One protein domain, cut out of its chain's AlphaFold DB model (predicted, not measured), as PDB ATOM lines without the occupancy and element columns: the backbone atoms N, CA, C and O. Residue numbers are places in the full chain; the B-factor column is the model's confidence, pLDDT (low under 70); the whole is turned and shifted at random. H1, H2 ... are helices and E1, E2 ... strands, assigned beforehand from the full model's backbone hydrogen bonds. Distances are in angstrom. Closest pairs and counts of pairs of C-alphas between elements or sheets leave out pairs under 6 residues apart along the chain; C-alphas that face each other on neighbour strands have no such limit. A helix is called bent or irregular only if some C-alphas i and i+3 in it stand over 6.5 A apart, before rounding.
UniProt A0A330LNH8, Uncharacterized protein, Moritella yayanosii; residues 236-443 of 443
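Overview. This is residues 236 to 443 of the 443 residues of an uncharacterized protein of Moritella yayanosii (UniProt A0A330LNH8). A small, strongly twisted sheet of four strands sits between two groups of helices, the hairpin of H1 and H2 with H5 toward one end of the longest axis and H6 to H10 toward the other, while H3 and H4 lie about level with the sheet along that axis. H11 covers part of one face of the sheet. The printed part has 208 residues, with elements in the order H1 H2 H3 H4 H5 E1 E2 H6 H7 E3 H8 H9 H10 E4 H11, and its class is mixed, helices and strands. The mixed sheet runs E1 E2 E3 E4; the whole is compact, with a radius of gyration of the C-alphas of 16.9 A and spans of 53 by 44 by 33 A.

Arrangement. Start at the hairpin of E1, residues 340 to 344, and E2, residues 347 to 351: antiparallel, with N 342 and O 349 2.9 A apart. E3, residues 384 to 388, is parallel to E2, N 387 to O 350 at 2.8 A, and E4, residues 429 to 433, is parallel to E3, N 386 to O 430 at 2.8 A. E2, H6 (358 to 374), H7 (378 to 381) and E3 make a strand-helix-strand unit, two parallel neighbour strands with helices between, its crossover right-handed; E3, H8 (396 to 403), H9 (410 to 413), H10 (420 to 427) and E4 make another. H11, residues 434 to 442, is on the sheet at a height of 8.5 A, only just slantwise to E3 at 31 degrees on the local plane. H5, residues 311 to 324, stands at the sheet's level, 3.1 A. H1, 236 to 254, touches H5 at Tyr 249 and Arg 311, C-alphas 5.8 A apart, and forms a helical hairpin with H2, 262 to 276, at a shallow tilt of 6 degrees. H3, 280 to 290, only grazes the sheet; H4, 301 to 306, is close to H1 but not clearly touching, C-alphas 238 and 304 at 7.0 A. H6 touches H8, C-alphas 365 and 396 at 5.2 A; H10 touches H7 and H8; H9 touches no helix. Every O i to N i+4 pair is within hydrogen-bond range in H1 to H4, but 8 of 10 in H5, 11 of 13 in H6, 3 of 4 in H8 and H10, and 4 of 5 in H11; H7 and H9 are too short for one.

Along the chain. Find C-alpha 236 at (-28.505, -2.592, -4.369); H1 runs 26.9 A from there. H2 spans 20.8 A, H5 18.2 A and H6 24.8 A. H5 is only just irregular, C-alphas 316 and 319 being 6.50 A apart, and H6 is irregular, C-alphas 359 and 362 being 7.6 A apart. H11 ends at C-alpha 442, (-57.716, 9.265, 20.033).

Size, cuts and confidence. The C-alphas of Asn 260 and Ser 416, the two farthest apart, are 55.6 A apart. The printed part has no cut; the link from H5 to E1 is long. Look for pLDDT under 70 at, among others, residues 375 to 383 and 399 to 424.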
ATOM      1  N   SER A 236     -28.538  -4.054  -4.289       71.69
ATOM      2  CA  SER A 236     -28.505  -2.592  -4.369       71.69
ATOM      3  C   SER A 236     -29.346  -2.064  -5.528       71.69
ATOM      4  O   SER A 236     -29.990  -1.023  -5.383       71.69
ATOM      5  N   TYR A 237     -29.366  -2.772  -6.659       73.25
ATOM      6  CA  TYR A 237     -30.224  -2.437  -7.795       73.25
ATOM      7  C   TYR A 237     -31.711  -2.544  -7.432       73.25
ATOM      8  O   TYR A 237     -32.485  -1.618  -7.680       73.25
ATOM      9  N   PHE A 238     -32.124  -3.648  -6.806       75.88
ATOM     10  CA  PHE A 238     -33.533  -3.842  -6.456       75.88
ATOM     11  C   PHE A 238     -33.994  -2.932  -5.319       75.88
ATOM     12  O   PHE A 238     -35.111  -2.417  -5.367       75.88
ATOM     13  N   HIS A 239     -33.125  -2.661  -4.343       77.62
ATOM     14  CA  HIS A 239     -33.356  -1.611  -3.356       77.62
ATOM     15  C   HIS A 239     -33.649  -0.278  -4.057       77.62
ATOM     16  O   HIS A 239     -34.666   0.364  -3.799       77.62
ATOM     17  N   TYR A 240     -32.797   0.124  -4.993       72.00
ATOM     18  CA  TYR A 240     -33.012   1.358  -5.733       72.00
ATOM     19  C   TYR A 240     -34.362   1.382  -6.476       72.00
ATOM     20  O   TYR A 240     -35.085   2.377  -6.379       72.00
ATOM     21  N   LEU A 241     -34.728   0.297  -7.171       76.12
ATOM     22  CA  LEU A 241     -36.013   0.218  -7.869       76.12
ATOM     23  C   LEU A 241     -37.194   0.431  -6.914       76.12
ATOM     24  O   LEU A 241     -38.107   1.185  -7.243       76.12
ATOM     25  N   LEU A 242     -37.133  -0.139  -5.707       81.94
ATOM     26  CA  LEU A 242     -38.160   0.064  -4.685       81.94
ATOM     27  C   LEU A 242     -38.293   1.531  -4.269       81.94
ATOM     28  O   LEU A 242     -39.411   2.031  -4.162       81.94
ATOM     29  N   LEU A 243     -37.182   2.245  -4.060       79.12
ATOM     30  CA  LEU A 243     -37.226   3.674  -3.721       79.12
ATOM     31  C   LEU A 243     -37.796   4.514  -4.874       79.12
ATOM     32  O   LEU A 243     -38.575   5.446  -4.653       79.12
ATOM     33  N   LYS A 244     -37.440   4.174  -6.119       74.56
ATOM     34  CA  LYS A 244     -37.963   4.828  -7.326       74.56
ATOM     35  C   LYS A 244     -39.474   4.621  -7.468       74.56
ATOM     36  O   LYS A 244     -40.198   5.596  -7.697       74.56
ATOM     37  N   ASP A 245     -39.954   3.393  -7.298       81.38
ATOM     38  CA  ASP A 245     -41.377   3.063  -7.402       81.38
ATOM     39  C   ASP A 245     -42.170   3.686  -6.250       81.38
ATOM     40  O   ASP A 245     -43.148   4.393  -6.500       81.38
ATOM     41  N   ALA A 246     -41.693   3.561  -5.006       83.44
ATOM     42  CA  ALA A 246     -42.292   4.218  -3.844       83.44
ATOM     43  C   ALA A 246     -42.435   5.723  -4.043       83.44
ATOM     44  O   ALA A 246     -43.507   6.272  -3.798       83.44
ATOM     45  N   GLY A 247     -41.390   6.407  -4.510       74.25
ATOM     46  CA  GLY A 247     -41.480   7.843  -4.729       74.25
ATOM     47  C   GLY A 247     -42.382   8.228  -5.899       74.25
ATOM     48  O   GLY A 247     -43.105   9.224  -5.816       74.25
ATOM     49  N   THR A 248     -42.429   7.410  -6.954       72.62
ATOM     50  CA  THR A 248     -43.423   7.570  -8.026       72.62
ATOM     51  C   THR A 248     -44.845   7.501  -7.464       72.62
ATOM     52  O   THR A 248     -45.666   8.385  -7.719       72.62
ATOM     53  N   TYR A 249     -45.131   6.482  -6.651       84.00
ATOM     54  CA  TYR A 249     -46.444   6.251  -6.050       84.00
ATOM     55  C   TYR A 249     -46.811   7.315  -5.010       84.00
ATOM     56  O   TYR A 249     -47.944   7.800  -5.009       84.00
ATOM     57  N   PHE A 250     -45.849   7.710  -4.172       81.25
ATOM     58  CA  PHE A 250     -45.956   8.793  -3.196       81.25
ATOM     59  C   PHE A 250     -46.399  10.084  -3.857       81.25
ATOM     60  O   PHE A 250     -47.358  10.726  -3.437       81.25
ATOM     61  N   HIS A 251     -45.745  10.443  -4.949       70.50
ATOM     62  CA  HIS A 251     -46.074  11.669  -5.631       70.50
ATOM     63  C   HIS A 251     -47.444  11.652  -6.300       70.50
ATOM     64  O   HIS A 251     -48.213  12.596  -6.134       70.50
ATOM     65  N   ASP A 252     -47.757  10.583  -7.028       72.56
ATOM     66  CA  ASP A 252     -49.083  10.398  -7.612       72.56
ATOM     67  C   ASP A 252     -50.166  10.427  -6.517       72.56
ATOM     68  O   ASP A 252     -51.274  10.901  -6.737       72.56
ATOM     69  N   TYR A 253     -49.868   9.987  -5.293       82.62
ATOM     70  CA  TYR A 253     -50.768  10.179  -4.156       82.62
ATOM     71  C   TYR A 253     -50.901  11.659  -3.769       82.62
ATOM     72  O   TYR A 253     -52.019  12.168  -3.724       82.62
ATOM     73  N   CYS A 254     -49.785  12.359  -3.548       74.50
ATOM     74  CA  CYS A 254     -49.768  13.768  -3.147       74.50
ATOM     75  C   CYS A 254     -50.438  14.710  -4.157       74.50
ATOM     76  O   CYS A 254     -51.063  15.667  -3.728       74.50
ATOM     77  N   GLN A 255     -50.384  14.433  -5.466       69.44
ATOM     78  CA  GLN A 255     -51.114  15.222  -6.476       69.44
ATOM     79  C   GLN A 255     -52.636  15.166  -6.312       69.44
ATOM     80  O   GLN A 255     -53.340  16.057  -6.775       69.44
ATOM     81  N   ASN A 256     -53.142  14.093  -5.705       72.38
ATOM     82  CA  ASN A 256     -54.568  13.900  -5.460       72.38
ATOM     83  C   ASN A 256     -54.987  14.363  -4.053       72.38
ATOM     84  O   ASN A 256     -56.174  14.318  -3.732       72.38
ATOM     85  N   VAL A 257     -54.038  14.773  -3.203       72.81
ATOM     86  CA  VAL A 257     -54.334  15.425  -1.923       72.81
ATOM     87  C   VAL A 257     -54.650  16.883  -2.239       72.81
ATOM     88  O   VAL A 257     -53.821  17.567  -2.826       72.81
ATOM     89  N   GLU A 258     -55.856  17.347  -1.899       61.41
ATOM     90  CA  GLU A 258     -56.298  18.716  -2.201       61.41
ATOM     91  C   GLU A 258     -55.265  19.763  -1.743       61.41
ATOM     92  O   GLU A 258     -54.777  19.703  -0.610       61.41
ATOM     93  N   ASP A 259     -54.989  20.751  -2.607       53.72
ATOM     94  CA  ASP A 259     -53.940  21.778  -2.450       53.72
ATOM     95  C   ASP A 259     -53.972  22.533  -1.101       53.72
ATOM     96  O   ASP A 259     -52.979  23.127  -0.683       53.72
ATOM     97  N   ASN A 260     -55.094  22.488  -0.376       51.97
ATOM     98  CA  ASN A 260     -55.292  23.196   0.889       51.97
ATOM     99  C   ASN A 260     -54.871  22.410   2.144       51.97
ATOM    100  O   ASN A 260     -54.986  22.940   3.250       51.97
ATOM    101  N   ASN A 261     -54.372  21.174   2.026       70.31
ATOM    102  CA  ASN A 261     -54.004  20.356   3.188       70.31
ATOM    103  C   ASN A 261     -52.482  20.295   3.429       70.31
ATOM    104  O   ASN A 261     -51.873  19.224   3.495       70.31
ATOM    105  N   ALA A 262     -51.858  21.469   3.584       66.62
ATOM    106  CA  ALA A 262     -50.408  21.619   3.762       66.62
ATOM    107  C   ALA A 262     -49.834  20.762   4.910       66.62
ATOM    108  O   ALA A 262     -48.758  20.182   4.775       66.62
ATOM    109  N   ASN A 263     -50.571  20.615   6.016       74.25
ATOM    110  CA  ASN A 263     -50.151  19.787   7.152       74.25
ATOM    111  C   ASN A 263     -50.072  18.297   6.794       74.25
ATOM    112  O   ASN A 263     -49.154  17.602   7.225       74.25
ATOM    113  N   THR A 264     -51.001  17.810   5.971       78.75
ATOM    114  CA  THR A 264     -50.988  16.421   5.499       78.75
ATOM    115  C   THR A 264     -49.801  16.167   4.585       78.75
ATOM    116  O   THR A 264     -49.096  15.174   4.760       78.75
ATOM    117  N   LEU A 265     -49.514  17.091   3.666       74.38
ATOM    118  CA  LEU A 265     -48.333  16.994   2.811       74.38
ATOM    119  C   LEU A 265     -47.039  17.020   3.633       74.38
ATOM    120  O   LEU A 265     -46.145  16.220   3.372       74.38
ATOM    121  N   LEU A 266     -46.932  17.874   4.657       73.94
ATOM    122  CA  LEU A 266     -45.773  17.891   5.559       73.94
ATOM    123  C   LEU A 266     -45.595  16.552   6.290       73.94
ATOM    124  O   LEU A 266     -44.488  16.015   6.315       73.94
ATOM    125  N   LYS A 267     -46.680  15.980   6.824       83.19
ATOM    126  CA  LYS A 267     -46.658  14.675   7.499       83.19
ATOM    127  C   LYS A 267     -46.240  13.542   6.555       83.19
ATOM    128  O   LYS A 267     -45.377  12.738   6.893       83.19
ATOM    129  N   LEU A 268     -46.820  13.481   5.359       83.31
ATOM    130  CA  LEU A 268     -46.476  12.458   4.369       83.31
ATOM    131  C   LEU A 268     -45.013  12.587   3.916       83.31
ATOM    132  O   LEU A 268     -44.312  11.581   3.816       83.31
ATOM    133  N   ASN A 269     -44.520  13.816   3.735       73.81
ATOM    134  CA  ASN A 269     -43.111  14.069   3.433       73.81
ATOM    135  C   ASN A 269     -42.179  13.614   4.562       73.81
ATOM    136  O   ASN A 269     -41.115  13.067   4.281       73.81
ATOM    137  N   TYR A 270     -42.576  13.787   5.827       79.62
ATOM    138  CA  TYR A 270     -41.820  13.257   6.961       79.62
ATOM    139  C   TYR A 270     -41.648  11.734   6.859       79.62
ATOM    140  O   TYR A 270     -40.521  11.246   6.935       79.62
ATOM    141  N   TYR A 271     -42.712  10.970   6.601       85.56
ATOM    142  CA  TYR A 271     -42.582   9.515   6.451       85.56
ATOM    143  C   TYR A 271     -41.717   9.122   5.260       85.56
ATOM    144  O   TYR A 271     -40.832   8.273   5.386       85.56
ATOM    145  N   PHE A 272     -41.930   9.774   4.118       81.88
ATOM    146  CA  PHE A 272     -41.168   9.485   2.911       81.88
ATOM    147  C   PHE A 272     -39.673   9.799   3.085       81.88
ATOM    148  O   PHE A 272     -38.829   9.040   2.615       81.88
ATOM    149  N   SER A 273     -39.326  10.836   3.861       73.06
ATOM    150  CA  SER A 273     -37.933  11.147   4.222       73.06
ATOM    151  C   SER A 273     -37.244  10.014   4.983       73.06
ATOM    152  O   SER A 273     -36.098   9.664   4.696       73.06
ATOM    153  N   LYS A 274     -37.949   9.419   5.951       83.75
ATOM    154  CA  LYS A 274     -37.432   8.338   6.791       83.75
ATOM    155  C   LYS A 274     -37.284   7.054   5.981       83.75
ATOM    156  O   LYS A 274     -36.260   6.391   6.091       83.75
ATOM    157  N   PHE A 275     -38.261   6.762   5.123       83.38
ATOM    158  CA  PHE A 275     -38.223   5.646   4.180       83.38
ATOM    159  C   PHE A 275     -37.033   5.735   3.210       83.38
ATOM    160  O   PHE A 275     -36.271   4.781   3.084       83.38
ATOM    161  N   ASN A 276     -36.808   6.900   2.597       76.69
ATOM    162  CA  ASN A 276     -35.691   7.106   1.669       76.69
ATOM    163  C   ASN A 276     -34.307   7.047   2.335       76.69
ATOM    164  O   ASN A 276     -33.295   6.931   1.649       76.69
ATOM    165  N   ALA A 277     -34.243   7.148   3.664       77.44
ATOM    166  CA  ALA A 277     -32.996   7.076   4.418       77.44
ATOM    167  C   ALA A 277     -32.602   5.641   4.821       77.44
ATOM    168  O   ALA A 277     -31.535   5.462   5.418       77.44
ATOM    169  N   LEU A 278     -33.441   4.638   4.536       82.56
ATOM    170  CA  LEU A 278     -33.187   3.245   4.902       82.56
ATOM    171  C   LEU A 278     -32.052   2.645   4.054       82.56
ATOM    172  O   LEU A 278     -31.949   2.869   2.853       82.56
ATOM    173  N   ASN A 279     -31.182   1.860   4.691       82.00
ATOM    174  CA  ASN A 279     -30.191   1.037   3.989       82.00
ATOM    175  C   ASN A 279     -30.860  -0.247   3.430       82.00
ATOM    176  O   ASN A 279     -32.003  -0.511   3.804       82.00
ATOM    177  N   PRO A 280     -30.184  -1.066   2.593       81.44
ATOM    178  CA  PRO A 280     -30.796  -2.262   1.999       81.44
ATOM    179  C   PRO A 280     -31.470  -3.186   3.023       81.44
ATOM    180  O   PRO A 280     -32.668  -3.432   2.926       81.44
ATOM    181  N   SER A 281     -30.747  -3.584   4.074       83.12
ATOM    182  CA  SER A 281     -31.271  -4.484   5.111       83.12
ATOM    183  C   SER A 281     -32.465  -3.896   5.872       83.12
ATOM    184  O   SER A 281     -33.439  -4.592   6.168       83.12
ATOM    185  N   SER A 282     -32.420  -2.592   6.158       85.81
ATOM    186  CA  SER A 282     -33.517  -1.884   6.803       85.81
ATOM    187  C   SER A 282     -34.718  -1.790   5.871       85.81
ATOM    188  O   SER A 282     -35.835  -2.043   6.307       85.81
ATOM    189  N   LEU A 283     -34.516  -1.488   4.587       84.88
ATOM    190  CA  LEU A 283     -35.607  -1.440   3.625       84.88
ATOM    191  C   LEU A 283     -36.285  -2.805   3.517       84.88
ATOM    192  O   LEU A 283     -37.502  -2.870   3.617       84.88
ATOM    193  N   THR A 284     -35.532  -3.897   3.409       82.81
ATOM    194  CA  THR A 284     -36.086  -5.259   3.417       82.81
ATOM    195  C   THR A 284     -36.985  -5.508   4.623       82.81
ATOM    196  O   THR A 284     -38.103  -6.003   4.470       82.81
ATOM    197  N   LYS A 285     -36.517  -5.133   5.820       84.44
ATOM    198  CA  LYS A 285     -37.300  -5.229   7.057       84.44
ATOM    199  C   LYS A 285     -38.575  -4.384   6.973       84.44
ATOM    200  O   LYS A 285     -39.643  -4.863   7.337       84.44
ATOM    201  N   PHE A 286     -38.482  -3.170   6.436       87.25
ATOM    202  CA  PHE A 286     -39.631  -2.291   6.241       87.25
ATOM    203  C   PHE A 286     -40.667  -2.869   5.268       87.25
ATOM    204  O   PHE A 286     -41.849  -2.877   5.596       87.25
ATOM    205  N   ILE A 287     -40.243  -3.392   4.109       86.88
ATOM    206  CA  ILE A 287     -41.142  -4.019   3.123       86.88
ATOM    207  C   ILE A 287     -41.905  -5.180   3.753       86.88
ATOM    208  O   ILE A 287     -43.122  -5.249   3.611       86.88
ATOM    209  N   ARG A 288     -41.199  -6.045   4.493       83.75
ATOM    210  CA  ARG A 288     -41.813  -7.150   5.243       83.75
ATOM    211  C   ARG A 288     -42.876  -6.627   6.198       83.75
ATOM    212  O   ARG A 288     -44.001  -7.110   6.165       83.75
ATOM    213  N   ALA A 289     -42.539  -5.607   6.985       87.12
ATOM    214  CA  ALA A 289     -43.443  -5.030   7.972       87.12
ATOM    215  C   ALA A 289     -44.736  -4.473   7.353       87.12
ATOM    216  O   ALA A 289     -45.819  -4.689   7.894       87.12
ATOM    217  N   ILE A 290     -44.641  -3.774   6.215       89.44
ATOM    218  CA  ILE A 290     -45.818  -3.164   5.583       89.44
ATOM    219  C   ILE A 290     -46.606  -4.143   4.709       89.44
ATOM    220  O   ILE A 290     -47.805  -3.954   4.542       89.44
ATOM    221  N   ALA A 291     -45.980  -5.178   4.152       89.25
ATOM    222  CA  ALA A 291     -46.626  -6.161   3.283       89.25
ATOM    223  C   ALA A 291     -46.498  -7.585   3.866       89.25
ATOM    224  O   ALA A 291     -45.903  -8.450   3.227       89.25
ATOM    225  N   PRO A 292     -47.069  -7.849   5.061       87.75
ATOM    226  CA  PRO A 292     -46.954  -9.139   5.758       87.75
ATOM    227  C   PRO A 292     -47.467 -10.340   4.957       87.75
ATOM    228  O   PRO A 292     -47.046 -11.455   5.219       87.75
ATOM    229  N   HIS A 293     -48.400 -10.122   4.030       87.19
ATOM    230  CA  HIS A 293     -49.041 -11.161   3.216       87.19
ATOM    231  C   HIS A 293     -48.194 -11.576   2.002       87.19
ATOM    232  O   HIS A 293     -48.529 -12.525   1.302       87.19
ATOM    233  N   LYS A 294     -47.082 -10.880   1.726       86.44
ATOM    234  CA  LYS A 294     -46.210 -11.182   0.587       86.44
ATOM    235  C   LYS A 294     -44.979 -11.952   1.045       86.44
ATOM    236  O   LYS A 294     -44.270 -11.509   1.944       86.44
ATOM    237  N   LYS A 295     -44.683 -13.067   0.371       75.44
ATOM    238  CA  LYS A 295     -43.402 -13.788   0.503       75.44
ATOM    239  C   LYS A 295     -42.315 -12.845   0.012       75.44
ATOM    240  O   LYS A 295     -42.381 -12.484  -1.146       75.44
ATOM    241  N   VAL A 296     -41.370 -12.384   0.824       64.81
ATOM    242  CA  VAL A 296     -40.435 -11.306   0.473       64.81
ATOM    243  C   VAL A 296     -39.154 -11.837  -0.164       64.81
ATOM    244  O   VAL A 296     -38.342 -12.509   0.466       64.81
ATOM    245  N   GLY A 297     -38.895 -11.400  -1.395       64.88
ATOM    246  CA  GLY A 297     -37.628 -11.586  -2.090       64.88
ATOM    247  C   GLY A 297     -37.437 -10.515  -3.158       64.88
ATOM    248  O   GLY A 297     -38.398 -10.009  -3.724       64.88
ATOM    249  N   PHE A 298     -36.195 -10.166  -3.455       70.44
ATOM    250  CA  PHE A 298     -35.859  -9.218  -4.522       70.44
ATOM    251  C   PHE A 298     -34.470  -9.534  -5.082       70.44
ATOM    252  O   PHE A 298     -33.723  -8.643  -5.443       70.44
ATOM    253  N   ASN A 299     -34.103 -10.817  -5.158       65.75
ATOM    254  CA  ASN A 299     -32.830 -11.235  -5.760       65.75
ATOM    255  C   ASN A 299     -32.922 -11.347  -7.290       65.75
ATOM    256  O   ASN A 299     -31.924 -11.569  -7.971       65.75
ATOM    257  N   ASN A 300     -34.133 -11.257  -7.844       68.12
ATOM    258  CA  ASN A 300     -34.391 -11.253  -9.277       68.12
ATOM    259  C   ASN A 300     -35.685 -10.487  -9.598       68.12
ATOM    260  O   ASN A 300     -36.462 -10.147  -8.710       68.12
ATOM    261  N   ILE A 301     -35.927 -10.244 -10.889       67.81
ATOM    262  CA  ILE A 301     -37.064  -9.448 -11.377       67.81
ATOM    263  C   ILE A 301     -38.424 -10.070 -11.025       67.81
ATOM    264  O   ILE A 301     -39.359  -9.322 -10.758       67.81
ATOM    265  N   SER A 302     -38.555 -11.403 -11.036       72.06
ATOM    266  CA  SER A 302     -39.824 -12.058 -10.672       72.06
ATOM    267  C   SER A 302     -40.126 -11.804  -9.207       72.06
ATOM    268  O   SER A 302     -41.169 -11.256  -8.885       72.06
ATOM    269  N   GLN A 303     -39.147 -12.081  -8.343       74.00
ATOM    270  CA  GLN A 303     -39.267 -11.799  -6.922       74.00
ATOM    271  C   GLN A 303     -39.580 -10.315  -6.692       74.00
ATOM    272  O   GLN A 303     -40.584 -10.011  -6.078       74.00
ATOM    273  N   TYR A 304     -38.843  -9.379  -7.291       77.06
ATOM    274  CA  TYR A 304     -39.161  -7.950  -7.183       77.06
ATOM    275  C   TYR A 304     -40.633  -7.621  -7.497       77.06
ATOM    276  O   TYR A 304     -41.264  -6.878  -6.752       77.06
ATOM    277  N   LYS A 305     -41.191  -8.173  -8.579       72.25
ATOM    278  CA  LYS A 305     -42.572  -7.890  -8.996       72.25
ATOM    279  C   LYS A 305     -43.615  -8.522  -8.080       72.25
ATOM    280  O   LYS A 305     -44.609  -7.873  -7.766       72.25
ATOM    281  N   ASP A 306     -43.390  -9.767  -7.685       75.75
ATOM    282  CA  ASP A 306     -44.400 -10.588  -7.016       75.75
ATOM    283  C   ASP A 306     -44.350 -10.415  -5.486       75.75
ATOM    284  O   ASP A 306     -45.363 -10.522  -4.798       75.75
ATOM    285  N   ASN A 307     -43.177 -10.060  -4.954       79.25
ATOM    286  CA  ASN A 307     -42.853 -10.148  -3.531       79.25
ATOM    287  C   ASN A 307     -42.674  -8.784  -2.845       79.25
ATOM    288  O   ASN A 307     -42.205  -8.707  -1.706       79.25
ATOM    289  N   THR A 308     -42.986  -7.689  -3.538       83.06
ATOM    290  CA  THR A 308     -42.862  -6.322  -3.011       83.06
ATOM    291  C   THR A 308     -44.175  -5.555  -3.171       83.06
ATOM    292  O   THR A 308     -45.155  -6.088  -3.704       83.06
ATOM    293  N   PHE A 309     -44.250  -4.324  -2.656       87.31
ATOM    294  CA  PHE A 309     -45.447  -3.504  -2.836       87.31
ATOM    295  C   PHE A 309     -45.591  -3.084  -4.305       87.31
ATOM    296  O   PHE A 309     -44.622  -2.744  -4.978       87.31
ATOM    297  N   ASN A 310     -46.824  -3.042  -4.790       89.75
ATOM    298  CA  ASN A 310     -47.174  -2.407  -6.051       89.75
ATOM    299  C   ASN A 310     -47.765  -1.003  -5.801       89.75
ATOM    300  O   ASN A 310     -47.831  -0.504  -4.671       89.75
ATOM    301  N   ARG A 311     -48.214  -0.349  -6.879       88.50
ATOM    302  CA  ARG A 311     -48.831   0.985  -6.819       88.50
ATOM    303  C   ARG A 311     -50.036   1.049  -5.880       88.50
ATOM    304  O   ARG A 311     -50.183   2.045  -5.175       88.50
ATOM    305  N   ASP A 312     -50.910   0.050  -5.902       92.38
ATOM    306  CA  ASP A 312     -52.133   0.050  -5.104       92.38
ATOM    307  C   ASP A 312     -51.847  -0.275  -3.633       92.38
ATOM    308  O   ASP A 312     -52.335   0.458  -2.774       92.38
ATOM    309  N   ASP A 313     -50.960  -1.229  -3.337       93.56
ATOM    310  CA  ASP A 313     -50.495  -1.509  -1.970       93.56
ATOM    311  C   ASP A 313     -49.962  -0.229  -1.308       93.56
ATOM    312  O   ASP A 313     -50.361   0.167  -0.207       93.56
ATOM    313  N   PHE A 314     -49.088   0.485  -2.024       92.56
ATOM    314  CA  PHE A 314     -48.458   1.692  -1.508       92.56
ATOM    315  C   PHE A 314     -49.461   2.845  -1.377       92.56
ATOM    316  O   PHE A 314     -49.546   3.482  -0.328       92.56
ATOM    317  N   LYS A 315     -50.257   3.125  -2.422       92.44
ATOM    318  CA  LYS A 315     -51.174   4.279  -2.437       92.44
ATOM    319  C   LYS A 315     -52.452   4.057  -1.637       92.44
ATOM    320  O   LYS A 315     -52.898   4.964  -0.939       92.44
ATOM    321  N   ARG A 316     -53.110   2.914  -1.820       93.06
ATOM    322  CA  ARG A 316     -54.426   2.619  -1.237       93.06
ATOM    323  C   ARG A 316     -54.305   2.000   0.144       93.06
ATOM    324  O   ARG A 316     -55.209   2.227   0.940       93.06
ATOM    325  N   GLY A 317     -53.223   1.276   0.419       94.38
ATOM    326  CA  GLY A 317     -52.890   0.769   1.745       94.38
ATOM    327  C   GLY A 317     -52.076   1.784   2.539       94.38
ATOM    328  O   GLY A 317     -52.637   2.620   3.249       94.38
ATOM    329  N   LEU A 318     -50.751   1.746   2.375       95.38
ATOM    330  CA  LEU A 318     -49.809   2.392   3.295       95.38
ATOM    331  C   LEU A 318     -50.028   3.905   3.407       95.38
ATOM    332  O   LEU A 318     -50.190   4.430   4.510       95.38
ATOM    333  N   LEU A 319     -50.052   4.623   2.280       93.50
ATOM    334  CA  LEU A 319     -50.207   6.080   2.300       93.50
ATOM    335  C   LEU A 319     -51.566   6.505   2.844       93.50
ATOM    336  O   LEU A 319     -51.628   7.513   3.537       93.50
ATOM    337  N   LYS A 320     -52.637   5.734   2.607       93.81
ATOM    338  CA  LYS A 320     -53.951   6.022   3.201       93.81
ATOM    339  C   LYS A 320     -53.948   5.857   4.715       93.81
ATOM    340  O   LYS A 320     -54.505   6.717   5.391       93.81
ATOM    341  N   VAL A 321     -53.313   4.806   5.238       94.81
ATOM    342  CA  VAL A 321     -53.143   4.609   6.688       94.81
ATOM    343  C   VAL A 321     -52.385   5.797   7.289       94.81
ATOM    344  O   VAL A 321     -52.877   6.460   8.199       94.81
ATOM    345  N   LEU A 322     -51.222   6.133   6.725       93.94
ATOM    346  CA  LEU A 322     -50.368   7.220   7.212       93.94
ATOM    347  C   LEU A 322     -51.015   8.612   7.088       93.94
ATOM    348  O   LEU A 322     -50.796   9.479   7.937       93.94
ATOM    349  N   ASP A 323     -51.812   8.837   6.045       92.06
ATOM    350  CA  ASP A 323     -52.580  10.061   5.796       92.06
ATOM    351  C   ASP A 323     -53.727  10.237   6.803       92.06
ATOM    352  O   ASP A 323     -53.856  11.291   7.422       92.06
ATOM    353  N   GLN A 324     -54.528   9.197   7.037       91.75
ATOM    354  CA  GLN A 324     -55.761   9.314   7.824       91.75
ATOM    355  C   GLN A 324     -55.574   9.190   9.338       91.75
ATOM    356  O   GLN A 324     -56.495   9.518  10.086       91.75
ATOM    357  N   MET A 325     -54.418   8.713   9.793       92.38
ATOM    358  CA  MET A 325     -54.102   8.592  11.216       92.38
ATOM    359  C   MET A 325     -53.305   9.786  11.747       92.38
ATOM    360  O   MET A 325     -52.732  10.573  10.986       92.38
ATOM    361  N   ALA A 326     -53.235   9.915  13.075       89.50
ATOM    362  CA  ALA A 326     -52.306  10.833  13.730       89.50
ATOM    363  C   ALA A 326     -50.854  10.549  13.300       89.50
ATOM    364  O   ALA A 326     -50.535   9.456  12.827       89.50
ATOM    365  N   GLN A 327     -49.960  11.532  13.440       90.44
ATOM    366  CA  GLN A 327     -48.553  11.306  13.110       90.44
ATOM    367  C   GLN A 327     -47.966  10.211  14.015       90.44
ATOM    368  O   GLN A 327     -48.077  10.303  15.234       90.44
ATOM    369  N   SER A 328     -47.381   9.181  13.410       91.88
ATOM    370  CA  SER A 328     -46.766   8.053  14.094       91.88
ATOM    371  C   SER A 328     -45.375   8.402  14.606       91.88
ATOM    372  O   SER A 328     -44.715   9.341  14.137       91.88
ATOM    373  N   GLU A 329     -44.918   7.605  15.561       91.44
ATOM    374  CA  GLU A 329     -43.535   7.603  16.004       91.44
ATOM    375  C   GLU A 329     -42.653   6.846  15.001       91.44
ATOM    376  O   GLU A 329     -43.128   6.029  14.203       91.44
ATOM    377  N   PHE A 330     -41.351   7.143  15.032       90.12
ATOM    378  CA  PHE A 330     -40.342   6.441  14.245       90.12
ATOM    379  C   PHE A 330     -39.311   5.804  15.174       90.12
ATOM    380  O   PHE A 330     -38.722   6.493  16.008       90.12
ATOM    381  N   ASP A 331     -39.062   4.510  15.007       88.44
ATOM    382  CA  ASP A 331     -38.058   3.794  15.783       88.44
ATOM    383  C   ASP A 331     -36.642   4.093  15.279       88.44
ATOM    384  O   ASP A 331     -36.139   3.464  14.347       88.44
ATOM    385  N   GLU A 332     -35.966   5.037  15.931       81.75
ATOM    386  CA  GLU A 332     -34.571   5.364  15.618       81.75
ATOM    387  C   GLU A 332     -33.586   4.245  15.978       81.75
ATOM    388  O   GLU A 332     -32.490   4.197  15.419       81.75
ATOM    389  N   SER A 333     -33.961   3.333  16.883       81.25
ATOM    390  CA  SER A 333     -33.107   2.201  17.257       81.25
ATOM    391  C   SER A 333     -33.091   1.100  16.193       81.25
ATOM    392  O   SER A 333     -32.176   0.273  16.186       81.25
ATOM    393  N   LEU A 334     -34.074   1.113  15.280       77.62
ATOM    394  CA  LEU A 334     -34.317   0.109  14.237       77.62
ATOM    395  C   LEU A 334     -34.519  -1.317  14.787       77.62
ATOM    396  O   LEU A 334     -34.394  -2.303  14.048       77.62
ATOM    397  N   GLN A 335     -34.832  -1.436  16.077       78.62
ATOM    398  CA  GLN A 335     -35.031  -2.704  16.770       78.62
ATOM    399  C   GLN A 335     -36.457  -3.217  16.592       78.62
ATOM    400  O   GLN A 335     -36.623  -4.414  16.371       78.62
ATOM    401  N   LEU A 336     -37.455  -2.331  16.567       79.44
ATOM    402  CA  LEU A 336     -38.864  -2.701  16.480       79.44
ATOM    403  C   LEU A 336     -39.219  -3.416  15.164       79.44
ATOM    404  O   LEU A 336     -38.551  -3.201  14.146       79.44
ATOM    405  N   PRO A 337     -40.289  -4.233  15.162       73.38
ATOM    406  CA  PRO A 337     -40.812  -4.950  13.998       73.38
ATOM    407  C   PRO A 337     -41.006  -4.073  12.756       73.38
ATOM    408  O   PRO A 337     -40.536  -4.401  11.667       73.38
ATOM    409  N   SER A 338     -41.657  -2.928  12.956       85.12
ATOM    410  CA  SER A 338     -41.874  -1.872  11.974       85.12
ATOM    411  C   SER A 338     -41.188  -0.599  12.454       85.12
ATOM    412  O   SER A 338     -41.177  -0.304  13.649       85.12
ATOM    413  N   PHE A 339     -40.664   0.193  11.519       88.38
ATOM    414  CA  PHE A 339     -40.041   1.472  11.860       88.38
ATOM    415  C   PHE A 339     -41.045   2.566  12.190       88.38
ATOM    416  O   PHE A 339     -40.702   3.478  12.930       88.38
ATOM    417  N   PHE A 340     -42.265   2.495  11.657       91.75
ATOM    418  CA  PHE A 340     -43.340   3.410  12.035       91.75
ATOM    419  C   PHE A 340     -44.330   2.683  12.925       91.75
ATOM    420  O   PHE A 340     -44.712   1.548  12.620       91.75
ATOM    421  N   PHE A 341     -44.761   3.343  13.993       92.62
ATOM    422  CA  PHE A 341     -45.710   2.760  14.929       92.62
ATOM    423  C   PHE A 341     -46.513   3.825  15.671       92.62
ATOM    424  O   PHE A 341     -46.073   4.961  15.847       92.62
ATOM    425  N   TRP A 342     -47.688   3.428  16.141       93.00
ATOM    426  CA  TRP A 342     -48.394   4.121  17.212       93.00
ATOM    427  C   TRP A 342     -48.362   3.247  18.453       93.00
ATOM    428  O   TRP A 342     -48.342   2.018  18.355       93.00
ATOM    429  N   LYS A 343     -48.369   3.887  19.616       89.62
ATOM    430  CA  LYS A 343     -48.434   3.206  20.898       89.62
ATOM    431  C   LYS A 343     -49.692   3.644  21.631       89.62
ATOM    432  O   LYS A 343     -49.939   4.842  21.745       89.62
ATOM    433  N   ASN A 344     -50.460   2.675  22.111       87.31
ATOM    434  CA  ASN A 344     -51.548   2.906  23.049       87.31
ATOM    435  C   ASN A 344     -51.333   2.007  24.267       87.31
ATOM    436  O   ASN A 344     -51.347   0.786  24.131       87.31
ATOM    437  N   ASP A 345     -51.074   2.604  25.428       85.25
ATOM    438  CA  ASP A 345     -50.628   1.901  26.636       85.25
ATOM    439  C   ASP A 345     -49.457   0.932  26.359       85.25
ATOM    440  O   ASP A 345     -48.355   1.372  26.025       85.25
ATOM    441  N   ASP A 346     -49.684  -0.377  26.481       81.81
ATOM    442  CA  ASP A 346     -48.694  -1.433  26.241       81.81
ATOM    443  C   ASP A 346     -48.826  -2.079  24.846       81.81
ATOM    444  O   ASP A 346     -48.084  -3.006  24.517       81.81
ATOM    445  N   GLU A 347     -49.743  -1.596  24.002       85.69
ATOM    446  CA  GLU A 347     -49.990  -2.129  22.663       85.69
ATOM    447  C   GLU A 347     -49.339  -1.281  21.563       85.69
ATOM    448  O   GLU A 347     -49.447  -0.050  21.528       85.69
ATOM    449  N   TYR A 348     -48.718  -1.967  20.604       89.31
ATOM    450  CA  TYR A 348     -48.178  -1.359  19.394       89.31
ATOM    451  C   TYR A 348     -49.111  -1.571  18.203       89.31
ATOM    452  O   TYR A 348     -49.618  -2.672  17.963       89.31
ATOM    453  N   LEU A 349     -49.298  -0.504  17.429       92.50
ATOM    454  CA  LEU A 349     -50.019  -0.509  16.168       92.50
ATOM    455  C   LEU A 349     -49.045  -0.194  15.034       92.50
ATOM    456  O   LEU A 349     -48.344   0.820  15.075       92.50
ATOM    457  N   TYR A 350     -49.021  -1.039  14.006       92.94
ATOM    458  CA  TYR A 350     -48.077  -0.937  12.895       92.94
ATOM    459  C   TYR A 350     -48.810  -0.712  11.570       92.94
ATOM    460  O   TYR A 350     -49.761  -1.436  11.280       92.94
ATOM    461  N   PRO A 351     -48.403   0.269  10.750       94.25
ATOM    462  CA  PRO A 351     -49.045   0.520   9.470       94.25
ATOM    463  C   PRO A 351     -48.717  -0.583   8.462       94.25
ATOM    464  O   PRO A 351     -47.570  -1.009   8.348       94.25
ATOM    465  N   THR A 352     -49.713  -0.975   7.672       94.12
ATOM    466  CA  THR A 352     -49.548  -1.923   6.565       94.12
ATOM    467  C   THR A 352     -50.050  -1.350   5.240       94.12
ATOM    468  O   THR A 352     -50.780  -0.361   5.185       94.12
ATOM    469  N   ALA A 353     -49.641  -1.995   4.155       94.06
ATOM    470  CA  ALA A 353     -50.055  -1.763   2.782       94.06
ATOM    471  C   ALA A 353     -51.296  -2.593   2.384       94.06
ATOM    472  O   ALA A 353     -51.713  -2.575   1.228       94.06
ATOM    473  N   ILE A 354     -51.899  -3.299   3.346       94.62
ATOM    474  CA  ILE A 354     -53.112  -4.098   3.166       94.62
ATOM    475  C   ILE A 354     -54.296  -3.166   2.897       94.62
ATOM    476  O   ILE A 354     -54.581  -2.236   3.665       94.62
ATOM    477  N   HIS A 355     -55.004  -3.433   1.807       94.19
ATOM    478  CA  HIS A 355     -56.107  -2.598   1.329       94.19
ATOM    479  C   HIS A 355     -57.319  -3.402   0.844       94.19
ATOM    480  O   HIS A 355     -58.247  -2.819   0.273       94.19
ATOM    481  N   ASP A 356     -57.285  -4.700   1.117       93.50
ATOM    482  CA  ASP A 356     -58.218  -5.748   0.733       93.50
ATOM    483  C   ASP A 356     -59.610  -5.540   1.335       93.50
ATOM    484  O   ASP A 356     -59.807  -4.768   2.289       93.50
ATOM    485  N   HIS A 357     -60.603  -6.198   0.740       91.69
ATOM    486  CA  HIS A 357     -61.975  -6.106   1.210       91.69
ATOM    487  C   HIS A 357     -62.163  -6.987   2.459       91.69
ATOM    488  O   HIS A 357     -61.506  -8.016   2.593       91.69
ATOM    489  N   PRO A 358     -63.083  -6.644   3.384       88.94
ATOM    490  CA  PRO A 358     -63.413  -7.507   4.520       88.94
ATOM    491  C   PRO A 358     -63.798  -8.948   4.168       88.94
ATOM    492  O   PRO A 358     -63.621  -9.825   5.008       88.94
ATOM    493  N   ASP A 359     -64.293  -9.188   2.953       88.56
ATOM    494  CA  ASP A 359     -64.647 -10.534   2.480       88.56
ATOM    495  C   ASP A 359     -63.408 -11.412   2.225       88.56
ATOM    496  O   ASP A 359     -63.499 -12.631   2.335       88.56
ATOM    497  N   ASP A 360     -62.247 -10.800   1.975       89.19
ATOM    498  CA  ASP A 360     -60.977 -11.485   1.697       89.19
ATOM    499  C   ASP A 360     -60.159 -11.720   2.986       89.19
ATOM    500  O   ASP A 360     -59.017 -12.177   2.956       89.19
ATOM    501  N   ALA A 361     -60.720 -11.387   4.156       88.94
ATOM    502  CA  ALA A 361     -59.989 -11.375   5.421       88.94
ATOM    503  C   ALA A 361     -59.439 -12.750   5.831       88.94
ATOM    504  O   ALA A 361     -58.391 -12.809   6.473       88.94
ATOM    505  N   GLU A 362     -60.138 -13.836   5.497       87.00
ATOM    506  CA  GLU A 362     -59.686 -15.197   5.798       87.00
ATOM    507  C   GLU A 362     -58.466 -15.575   4.954       87.00
ATOM    508  O   GLU A 362     -57.431 -15.931   5.517       87.00
ATOM    509  N   GLU A 363     -58.566 -15.424   3.630       88.62
ATOM    510  CA  GLU A 363     -57.478 -15.697   2.683       88.62
ATOM    511  C   GLU A 363     -56.238 -14.864   3.027       88.62
ATOM    512  O   GLU A 363     -55.151 -15.411   3.197       88.62
ATOM    513  N   LEU A 364     -56.420 -13.571   3.298       90.12
ATOM    514  CA  LEU A 364     -55.341 -12.691   3.733       90.12
ATOM    515  C   LEU A 364     -54.661 -13.176   5.026       90.12
ATOM    516  O   LEU A 364     -53.440 -13.092   5.157       90.12
ATOM    517  N   CYS A 365     -55.420 -13.664   6.015       89.12
ATOM    518  CA  CYS A 365     -54.824 -14.184   7.248       89.12
ATOM    519  C   CYS A 365     -53.973 -15.435   6.979       89.12
ATOM    520  O   CYS A 365     -52.912 -15.573   7.593       89.12
ATOM    521  N   ILE A 366     -54.400 -16.308   6.058       86.00
ATOM    522  CA  ILE A 366     -53.618 -17.472   5.613       86.00
ATOM    523  C   ILE A 366     -52.320 -16.999   4.958       86.00
ATOM    524  O   ILE A 366     -51.243 -17.426   5.373       86.00
ATOM    525  N   GLU A 367     -52.395 -16.062   4.011       88.00
ATOM    526  CA  GLU A 367     -51.222 -15.522   3.314       88.00
ATOM    527  C   GLU A 367     -50.200 -14.901   4.275       88.00
ATOM    528  O   GLU A 367     -48.997 -15.140   4.145       88.00
ATOM    529  N   ILE A 368     -50.662 -14.146   5.280       87.25
ATOM    530  CA  ILE A 368     -49.798 -13.573   6.322       87.25
ATOM    531  C   ILE A 368     -49.066 -14.680   7.083       87.25
ATOM    532  O   ILE A 368     -47.855 -14.583   7.301       87.25
ATOM    533  N   ILE A 369     -49.773 -15.734   7.497       83.38
ATOM    534  CA  ILE A 369     -49.173 -16.846   8.241       83.38
ATOM    535  C   ILE A 369     -48.159 -17.583   7.357       83.38
ATOM    536  O   ILE A 369     -47.017 -17.775   7.774       83.38
ATOM    537  N   GLU A 370     -48.525 -17.928   6.122       82.19
ATOM    538  CA  GLU A 370     -47.635 -18.617   5.183       82.19
ATOM    539  C   GLU A 370     -46.359 -17.824   4.885       82.19
ATOM    540  O   GLU A 370     -45.257 -18.378   4.926       82.19
ATOM    541  N   ALA A 371     -46.486 -16.525   4.595       81.12
ATOM    542  CA  ALA A 371     -45.344 -15.658   4.323       81.12
ATOM    543  C   ALA A 371     -44.420 -15.547   5.546       81.12
ATOM    544  O   ALA A 371     -43.196 -15.617   5.417       81.12
ATOM    545  N   SER A 372     -44.994 -15.470   6.750       78.00
ATOM    546  CA  SER A 372     -44.231 -15.431   8.005       78.00
ATOM    547  C   SER A 372     -43.386 -16.675   8.234       78.00
ATOM    548  O   SER A 372     -42.253 -16.570   8.708       78.00
ATOM    549  N   ILE A 373     -43.960 -17.844   7.937       76.00
ATOM    550  CA  ILE A 373     -43.307 -19.146   8.091       76.00
ATOM    551  C   ILE A 373     -42.176 -19.275   7.073       76.00
ATOM    552  O   ILE A 373     -41.062 -19.642   7.442       76.00
ATOM    553  N   ALA A 374     -42.448 -18.934   5.811       72.94
ATOM    554  CA  ALA A 374     -41.489 -19.073   4.722       72.94
ATOM    555  C   ALA A 374     -40.243 -18.186   4.899       72.94
ATOM    556  O   ALA A 374     -39.131 -18.634   4.622       72.94
ATOM    557  N   ASP A 375     -40.418 -16.949   5.372       66.50
ATOM    558  CA  ASP A 375     -39.349 -15.941   5.398       66.50
ATOM    559  C   ASP A 375     -38.742 -15.685   6.790       66.50
ATOM    560  O   ASP A 375     -37.964 -14.738   6.960       66.50
ATOM    561  N   ASP A 376     -39.094 -16.522   7.773       62.38
ATOM    562  CA  ASP A 376     -38.718 -16.398   9.188       62.38
ATOM    563  C   ASP A 376     -38.866 -14.961   9.713       62.38
ATOM    564  O   ASP A 376     -37.932 -14.284  10.169       62.38
ATOM    565  N   VAL A 377     -40.073 -14.437   9.537       60.97
ATOM    566  CA  VAL A 377     -40.332 -13.015   9.686       60.97
ATOM    567  C   VAL A 377     -40.590 -12.671  11.151       60.97
ATOM    568  O   VAL A 377     -41.734 -12.537  11.576       60.97
ATOM    569  N   ASN A 378     -39.511 -12.479  11.918       55.56
ATOM    570  CA  ASN A 378     -39.541 -12.159  13.358       55.56
ATOM    571  C   ASN A 378     -40.538 -11.044  13.756       55.56
ATOM    572  O   ASN A 378     -41.080 -11.076  14.857       55.56
ATOM    573  N   PHE A 379     -40.843 -10.102  12.854       60.69
ATOM    574  CA  PHE A 379     -41.696  -8.941  13.135       60.69
ATOM    575  C   PHE A 379     -43.139  -9.316  13.536       60.69
ATOM    576  O   PHE A 379     -43.734  -8.627  14.361       60.69
ATOM    577  N   LEU A 380     -43.699 -10.411  13.005       57.50
ATOM    578  CA  LEU A 380     -45.051 -10.870  13.365       57.50
ATOM    579  C   LEU A 380     -45.071 -11.652  14.682       57.50
ATOM    580  O   LEU A 380     -46.132 -11.893  15.246       57.50
ATOM    581  N   PHE A 381     -43.906 -12.018  15.219       55.34
ATOM    582  CA  PHE A 381     -43.822 -12.835  16.426       55.34
ATOM    583  C   PHE A 381     -43.750 -12.016  17.724       55.34
ATOM    584  O   PHE A 381     -43.848 -12.592  18.810       55.34
ATOM    585  N   GLU A 382     -43.609 -10.692  17.627       60.22
ATOM    586  CA  GLU A 382     -43.452  -9.788  18.777       60.22
ATOM    587  C   GLU A 382     -44.789  -9.254  19.332       60.22
ATOM    588  O   GLU A 382     -44.811  -8.656  20.404       60.22
ATOM    589  N   GLY A 383     -45.912  -9.553  18.663       62.69
ATOM    590  CA  GLY A 383     -47.254  -9.117  19.065       62.69
ATOM    591  C   GLY A 383     -47.549  -7.667  18.666       62.69
ATOM    592  O   GLY A 383     -46.687  -6.793  18.710       62.69
ATOM    593  N   GLY A 384     -48.779  -7.405  18.222       79.94
ATOM    594  CA  GLY A 384     -49.195  -6.070  17.792       79.94
ATOM    595  C   GLY A 384     -50.425  -6.076  16.891       79.94
ATOM    596  O   GLY A 384     -50.891  -7.127  16.436       79.94
ATOM    597  N   LYS A 385     -50.962  -4.880  16.630       90.88
ATOM    598  CA  LYS A 385     -52.115  -4.685  15.742       90.88
ATOM    599  C   LYS A 385     -51.652  -4.137  14.398       90.88
ATOM    600  O   LYS A 385     -51.084  -3.049  14.316       90.88
ATOM    601  N   LEU A 386     -51.906  -4.885  13.333       93.25
ATOM    602  CA  LEU A 386     -51.593  -4.488  11.967       93.25
ATOM    603  C   LEU A 386     -52.704  -3.580  11.447       93.25
ATOM    604  O   LEU A 386     -53.826  -4.020  11.164       93.25
ATOM    605  N   VAL A 387     -52.392  -2.293  11.342       95.06
ATOM    606  CA  VAL A 387     -53.329  -1.296  10.846       95.06
ATOM    607  C   VAL A 387     -53.436  -1.415   9.339       95.06
ATOM    608  O   VAL A 387     -52.450  -1.272   8.615       95.06
ATOM    609  N   ASN A 388     -54.648  -1.657   8.866       95.31
ATOM    610  CA  ASN A 388     -54.966  -1.828   7.457       95.31
ATOM    611  C   ASN A 388     -56.221  -1.028   7.102       95.31
ATOM    612  O   ASN A 388     -56.877  -0.441   7.962       95.31
ATOM    613  N   ARG A 389     -56.591  -1.007   5.825       93.88
ATOM    614  CA  ARG A 389     -57.661  -0.125   5.360       93.88
ATOM    615  C   ARG A 389     -59.057  -0.456   5.904       93.88
ATOM    616  O   ARG A 389     -59.809   0.473   6.208       93.88
ATOM    617  N   HIS A 390     -59.424  -1.735   6.014       93.81
ATOM    618  CA  HIS A 390     -60.834  -2.141   6.148       93.81
ATOM    619  C   HIS A 390     -61.109  -3.302   7.114       93.81
ATOM    620  O   HIS A 390     -62.210  -3.384   7.658       93.81
ATOM    621  N   ILE A 391     -60.138  -4.173   7.355       93.38
ATOM    622  CA  ILE A 391     -60.303  -5.454   8.034       93.38
ATOM    623  C   ILE A 391     -60.069  -5.302   9.536       93.38
ATOM    624  O   ILE A 391     -59.056  -4.758   9.975       93.38
ATOM    625  N   ASN A 392     -61.001  -5.838  10.322       92.69
ATOM    626  CA  ASN A 392     -60.847  -6.035  11.757       92.69
ATOM    627  C   ASN A 392     -60.831  -7.534  12.046       92.69
ATOM    628  O   ASN A 392     -61.764  -8.249  11.693       92.69
ATOM    629  N   CYS A 393     -59.785  -7.998  12.711       89.00
ATOM    630  CA  CYS A 393     -59.573  -9.390  13.056       89.00
ATOM    631  C   CYS A 393     -58.879  -9.439  14.414       89.00
ATOM    632  O   CYS A 393     -57.760  -8.958  14.542       89.00
ATOM    633  N   GLN A 394     -59.530 -10.014  15.427       85.25
ATOM    634  CA  GLN A 394     -58.971 -10.085  16.786       85.25
ATOM    635  C   GLN A 394     -57.722 -10.965  16.865       85.25
ATOM    636  O   GLN A 394     -56.872 -10.755  17.722       85.25
ATOM    637  N   SER A 395     -57.620 -11.953  15.980       86.81
ATOM    638  CA  SER A 395     -56.452 -12.812  15.867       86.81
ATOM    639  C   SER A 395     -56.408 -13.411  14.472       86.81
ATOM    640  O   SER A 395     -57.363 -14.090  14.082       86.81
ATOM    641  N   ILE A 396     -55.310 -13.197  13.745       84.31
ATOM    642  CA  ILE A 396     -55.130 -13.773  12.401       84.31
ATOM    643  C   ILE A 396     -55.252 -15.301  12.428       84.31
ATOM    644  O   ILE A 396     -55.773 -15.896  11.496       84.31
ATOM    645  N   PHE A 397     -54.874 -15.928  13.545       78.56
ATOM    646  CA  PHE A 397     -55.013 -17.365  13.754       78.56
ATOM    647  C   PHE A 397     -56.484 -17.788  13.878       78.56
ATOM    648  O   PHE A 397     -56.932 -18.721  13.215       78.56
ATOM    649  N   SER A 398     -57.260 -17.096  14.716       72.00
ATOM    650  CA  SER A 398     -58.657 -17.462  14.978       72.00
ATOM    651  C   SER A 398     -59.550 -17.315  13.746       72.00
ATOM    652  O   SER A 398     -60.487 -18.093  13.595       72.00
ATOM    653  N   SER A 399     -59.270 -16.355  12.862       65.81
ATOM    654  CA  SER A 399     -60.048 -16.184  11.628       65.81
ATOM    655  C   SER A 399     -59.878 -17.344  10.646       65.81
ATOM    656  O   SER A 399     -60.861 -17.746  10.034       65.81
ATOM    657  N   VAL A 400     -58.686 -17.939  10.565       60.81
ATOM    658  CA  VAL A 400     -58.420 -19.116   9.716       60.81
ATOM    659  C   VAL A 400     -59.112 -20.373  10.257       60.81
ATOM    660  O   VAL A 400     -59.617 -21.196   9.499       60.81
ATOM    661  N   VAL A 401     -59.192 -20.511  11.584       56.34
ATOM    662  CA  VAL A 401     -59.808 -21.678  12.244       56.34
ATOM    663  C   VAL A 401     -61.344 -21.666  12.162       56.34
ATOM    664  O   VAL A 401     -61.971 -22.717  12.268       56.34
ATOM    665  N   VAL A 402     -61.978 -20.499  11.992       53.09
ATOM    666  CA  VAL A 402     -63.450 -20.371  11.990       53.09
ATOM    667  C   VAL A 402     -64.066 -20.517  10.590       53.09
ATOM    668  O   VAL A 402     -65.203 -20.984  10.493       53.09
ATOM    669  N   GLY A 403     -63.361 -20.136   9.521       47.62
ATOM    670  CA  GLY A 403     -63.889 -20.194   8.149       47.62
ATOM    671  C   GLY A 403     -63.766 -21.566   7.477       47.62
ATOM    672  O   GLY A 403     -64.670 -21.990   6.749       47.62
ATOM    673  N   ASN A 404     -62.741 -22.343   7.826       46.81
ATOM    674  CA  ASN A 404     -62.552 -23.693   7.310       46.81
ATOM    675  C   ASN A 404     -63.363 -24.745   8.103       46.81
ATOM    676  O   ASN A 404     -63.038 -25.107   9.230       46.81
ATOM    677  N   GLN A 405     -64.379 -25.349   7.468       46.47
ATOM    678  CA  GLN A 405     -64.966 -26.639   7.898       46.47
ATOM    679  C   GLN A 405     -64.031 -27.845   7.648       46.47
ATOM    680  O   GLN A 405     -64.438 -28.998   7.790       46.47
ATOM    681  N   ILE A 406     -62.783 -27.588   7.256       44.22
ATOM    682  CA  ILE A 406     -61.710 -28.563   7.083       44.22
ATOM    683  C   ILE A 406     -60.697 -28.257   8.185       44.22
ATOM    684  O   ILE A 406     -60.353 -27.100   8.380       44.22
ATOM    685  N   GLU A 407     -60.260 -29.260   8.940       46.41
ATOM    686  CA  GLU A 407     -59.240 -29.122   9.985       46.41
ATOM    687  C   GLU A 407     -57.944 -28.518   9.404       46.41
ATOM    688  O   GLU A 407     -57.045 -29.247   8.997       46.41
ATOM    689  N   PHE A 408     -57.832 -27.186   9.350       48.16
ATOM    690  CA  PHE A 408     -56.578 -26.487   9.068       48.16
ATOM    691  C   PHE A 408     -55.740 -26.540  10.346       48.16
ATOM    692  O   PHE A 408     -55.656 -25.590  11.129       48.16
ATOM    693  N   ASN A 409     -55.229 -27.734  10.639       54.03
ATOM    694  CA  ASN A 409     -54.411 -27.975  11.808       54.03
ATOM    695  C   ASN A 409     -52.979 -27.561  11.462       54.03
ATOM    696  O   ASN A 409     -52.226 -28.325  10.865       54.03
ATOM    697  N   LEU A 410     -52.602 -26.334  11.833       53.88
ATOM    698  CA  LEU A 410     -51.235 -25.811  11.676       53.88
ATOM    699  C   LEU A 410     -50.175 -26.746  12.295       53.88
ATOM    700  O   LEU A 410     -49.040 -26.778  11.824       53.88
ATOM    701  N   GLU A 411     -50.546 -27.535  13.312       51.88
ATOM    702  CA  GLU A 411     -49.698 -28.595  13.874       51.88
ATOM    703  C   GLU A 411     -49.511 -29.789  12.923       51.88
ATOM    704  O   GLU A 411     -48.465 -30.419  12.952       51.88
ATOM    705  N   ASP A 412     -50.453 -30.110  12.042       54.66
ATOM    706  CA  ASP A 412     -50.267 -31.191  11.064       54.66
ATOM    707  C   ASP A 412     -49.611 -30.688   9.769       54.66
ATOM    708  O   ASP A 412     -48.828 -31.411   9.155       54.66
ATOM    709  N   GLU A 413     -49.889 -29.444   9.367       54.31
ATOM    710  CA  GLU A 413     -49.442 -28.895   8.079       54.31
ATOM    711  C   GLU A 413     -48.069 -28.192   8.154       54.31
ATOM    712  O   GLU A 413     -47.341 -28.172   7.164       54.31
ATOM    713  N   PHE A 414     -47.665 -27.690   9.334       55.31
ATOM    714  CA  PHE A 414     -46.427 -26.911   9.517       55.31
ATOM    715  C   PHE A 414     -45.575 -27.315  10.746       55.31
ATOM    716  O   PHE A 414     -44.594 -26.633  11.056       55.31
ATOM    717  N   SER A 415     -45.883 -28.415  11.458       54.31
ATOM    718  CA  SER A 415     -45.121 -28.820  12.668       54.31
ATOM    719  C   SER A 415     -43.658 -29.160  12.433       54.31
ATOM    720  O   SER A 415     -42.870 -29.079  13.376       54.31
ATOM    721  N   SER A 416     -43.259 -29.536  11.216       55.25
ATOM    722  CA  SER A 416     -41.841 -29.767  10.930       55.25
ATOM    723  C   SER A 416     -41.009 -28.482  10.989       55.25
ATOM    724  O   SER A 416     -39.818 -28.561  11.291       55.25
ATOM    725  N   ASP A 417     -41.633 -27.318  10.764       54.00
ATOM    726  CA  ASP A 417     -40.952 -26.038  10.533       54.00
ATOM    727  C   ASP A 417     -41.207 -24.988  11.638       54.00
ATOM    728  O   ASP A 417     -40.566 -23.931  11.664       54.00
ATOM    729  N   LEU A 418     -42.109 -25.265  12.590       58.91
ATOM    730  CA  LEU A 418     -42.539 -24.322  13.628       58.91
ATOM    731  C   LEU A 418     -42.256 -24.807  15.058       58.91
ATOM    732  O   LEU A 418     -42.618 -25.906  15.459       58.91
ATOM    733  N   ASN A 419     -41.668 -23.930  15.877       61.94
ATOM    734  CA  ASN A 419     -41.570 -24.107  17.331       61.94
ATOM    735  C   ASN A 419     -42.860 -23.588  18.008       61.94
ATOM    736  O   ASN A 419     -43.383 -22.556  17.586       61.94
ATOM    737  N   GLU A 420     -43.343 -24.230  19.081       61.41
ATOM    738  CA  GLU A 420     -44.558 -23.863  19.844       61.41
ATOM    739  C   GLU A 420     -44.635 -22.364  20.200       61.41
ATOM    740  O   GLU A 420     -45.708 -21.757  20.180       61.41
ATOM    741  N   ASN A 421     -43.488 -21.729  20.466       61.88
ATOM    742  CA  ASN A 421     -43.411 -20.292  20.745       61.88
ATOM    743  C   ASN A 421     -43.879 -19.420  19.563       61.88
ATOM    744  O   ASN A 421     -44.518 -18.398  19.787       61.88
ATOM    745  N   ARG A 422     -43.611 -19.828  18.315       65.19
ATOM    746  CA  ARG A 422     -44.010 -19.092  17.100       65.19
ATOM    747  C   ARG A 422     -45.515 -19.161  16.855       65.19
ATOM    748  O   ARG A 422     -46.132 -18.148  16.538       65.19
ATOM    749  N   ILE A 423     -46.113 -20.333  17.074       65.44
ATOM    750  CA  ILE A 423     -47.565 -20.545  16.955       65.44
ATOM    751  C   ILE A 423     -48.316 -19.678  17.973       65.44
ATOM    752  O   ILE A 423     -49.314 -19.038  17.637       65.44
ATOM    753  N   ASN A 424     -47.813 -19.603  19.209       67.38
ATOM    754  CA  ASN A 424     -48.403 -18.753  20.242       67.38
ATOM    755  C   ASN A 424     -48.327 -17.260  19.899       67.38
ATOM    756  O   ASN A 424     -49.267 -16.530  20.207       67.38
ATOM    757  N   SER A 425     -47.271 -16.799  19.227       71.81
ATOM    758  CA  SER A 425     -47.187 -15.398  18.814       71.81
ATOM    759  C   SER A 425     -48.211 -15.015  17.742       71.81
ATOM    760  O   SER A 425     -48.775 -13.928  17.833       71.81
ATOM    761  N   PHE A 426     -48.528 -15.894  16.780       73.62
ATOM    762  CA  PHE A 426     -49.558 -15.602  15.767       73.62
ATOM    763  C   PHE A 426     -50.942 -15.371  16.375       73.62
ATOM    764  O   PHE A 426     -51.735 -14.593  15.846       73.62
ATOM    765  N   ARG A 427     -51.228 -15.993  17.524       76.38
ATOM    766  CA  ARG A 427     -52.477 -15.748  18.255       76.38
ATOM    767  C   ARG A 427     -52.580 -14.313  18.769       76.38
ATOM    768  O   ARG A 427     -53.696 -13.816  18.898       76.38
ATOM    769  N   ASN A 428     -51.445 -13.654  18.996       79.06
ATOM    770  CA  ASN A 428     -51.348 -12.292  19.522       79.06
ATOM    771  C   ASN A 428     -51.294 -11.212  18.424       79.06
ATOM    772  O   ASN A 428     -51.250 -10.025  18.745       79.06
ATOM    773  N   VAL A 429     -51.283 -11.596  17.143       86.25
ATOM    774  CA  VAL A 429     -51.335 -10.653  16.017       86.25
ATOM    775  C   VAL A 429     -52.780 -10.449  15.587       86.25
ATOM    776  O   VAL A 429     -53.503 -11.409  15.327       86.25
ATOM    777  N   SER A 430     -53.183  -9.189  15.459       90.38
ATOM    778  CA  SER A 430     -54.531  -8.797  15.036       90.38
ATOM    779  C   SER A 430     -54.486  -7.871  13.822       90.38
ATOM    780  O   SER A 430     -53.487  -7.193  13.585       90.38
ATOM    781  N   LEU A 431     -55.578  -7.826  13.060       93.12
ATOM    782  CA  LEU A 431     -55.809  -6.798  12.044       93.12
ATOM    783  C   LEU A 431     -56.766  -5.761  12.626       93.12
ATOM    784  O   LEU A 431     -57.789  -6.117  13.210       93.12
ATOM    785  N   ILE A 432     -56.464  -4.481  12.452       94.19
ATOM    786  CA  ILE A 432     -57.342  -3.389  12.873       94.19
ATOM    787  C   ILE A 432     -57.517  -2.408  11.720       94.19
ATOM    788  O   ILE A 432     -56.547  -1.991  11.086       94.19
ATOM    789  N   SER A 433     -58.757  -2.038  11.418       96.19
ATOM    790  CA  SER A 433     -59.019  -1.090  10.341       96.19
ATOM    791  C   SER A 433     -58.629   0.325  10.771       96.19
ATOM    792  O   SER A 433     -58.715   0.659  11.953       96.19
ATOM    793  N   ILE A 434     -58.262   1.196   9.824       95.12
ATOM    794  CA  ILE A 434     -57.946   2.614  10.101       95.12
ATOM    795  C   ILE A 434     -59.054   3.276  10.934       95.12
ATOM    796  O   ILE A 434     -58.774   4.062  11.837       95.12
ATOM    797  N   ALA A 435     -60.320   2.956  10.643       94.31
ATOM    798  CA  ALA A 435     -61.464   3.525  11.346       94.31
ATOM    799  C   ALA A 435     -61.474   3.169  12.840       94.31
ATOM    800  O   ALA A 435     -61.791   4.028  13.659       94.31
ATOM    801  N   GLU A 436     -61.123   1.931  13.187       94.25
ATOM    802  CA  GLU A 436     -61.069   1.477  14.578       94.25
ATOM    803  C   GLU A 436     -59.768   1.907  15.260       94.25
ATOM    804  O   GLU A 436     -59.798   2.403  16.382       94.25
ATOM    805  N   ALA A 437     -58.633   1.830  14.559       93.44
ATOM    806  CA  ALA A 437     -57.345   2.299  15.067       93.44
ATOM    807  C   ALA A 437     -57.388   3.787  15.453       93.44
ATOM    808  O   ALA A 437     -56.853   4.179  16.486       93.44
ATOM    809  N   ASN A 438     -58.087   4.611  14.666       92.19
ATOM    810  CA  ASN A 438     -58.307   6.018  14.992       92.19
ATOM    811  C   ASN A 438     -59.154   6.231  16.251       92.19
ATOM    812  O   ASN A 438     -59.006   7.272  16.879       92.19
ATOM    813  N   ARG A 439     -60.045   5.309  16.625       90.62
ATOM    814  CA  ARG A 439     -60.758   5.407  17.909       90.62
ATOM    815  C   ARG A 439     -59.801   5.097  19.047       90.62
ATOM    816  O   ARG A 439     -59.616   5.926  19.918       90.62
ATOM    817  N   VAL A 440     -59.092   3.977  18.929       89.19
ATOM    818  CA  VAL A 440     -58.143   3.488  19.938       89.19
ATOM    819  C   VAL A 440     -57.032   4.495  20.261       89.19
ATOM    820  O   VAL A 440     -56.619   4.572  21.405       89.19
ATOM    821  N   ILE A 441     -56.528   5.243  19.275       84.94
ATOM    822  CA  ILE A 441     -55.428   6.208  19.482       84.94
ATOM    823  C   ILE A 441     -55.916   7.587  19.954       84.94
ATOM    824  O   ILE A 441     -55.130   8.344  20.518       84.94
ATOM    825  N   ASN A 442     -57.169   7.952  19.666       73.12
ATOM    826  CA  ASN A 442     -57.716   9.265  20.033       73.12
ATOM    827  C   ASN A 442     -58.574   9.240  21.312       73.12
ATOM    828  O   ASN A 442     -58.981  10.317  21.758       73.12
ATOM    829  N   ASP A 443     -58.869   8.056  21.851       57.53
ATOM    830  CA  ASP A 443     -59.393   7.846  23.209       57.53
ATOM    831  C   ASP A 443     -58.268   8.005  24.246       57.53
ATOM    832  O   ASP A 443     -58.547   8.592  25.322       57.53
TER     833      ASP A 443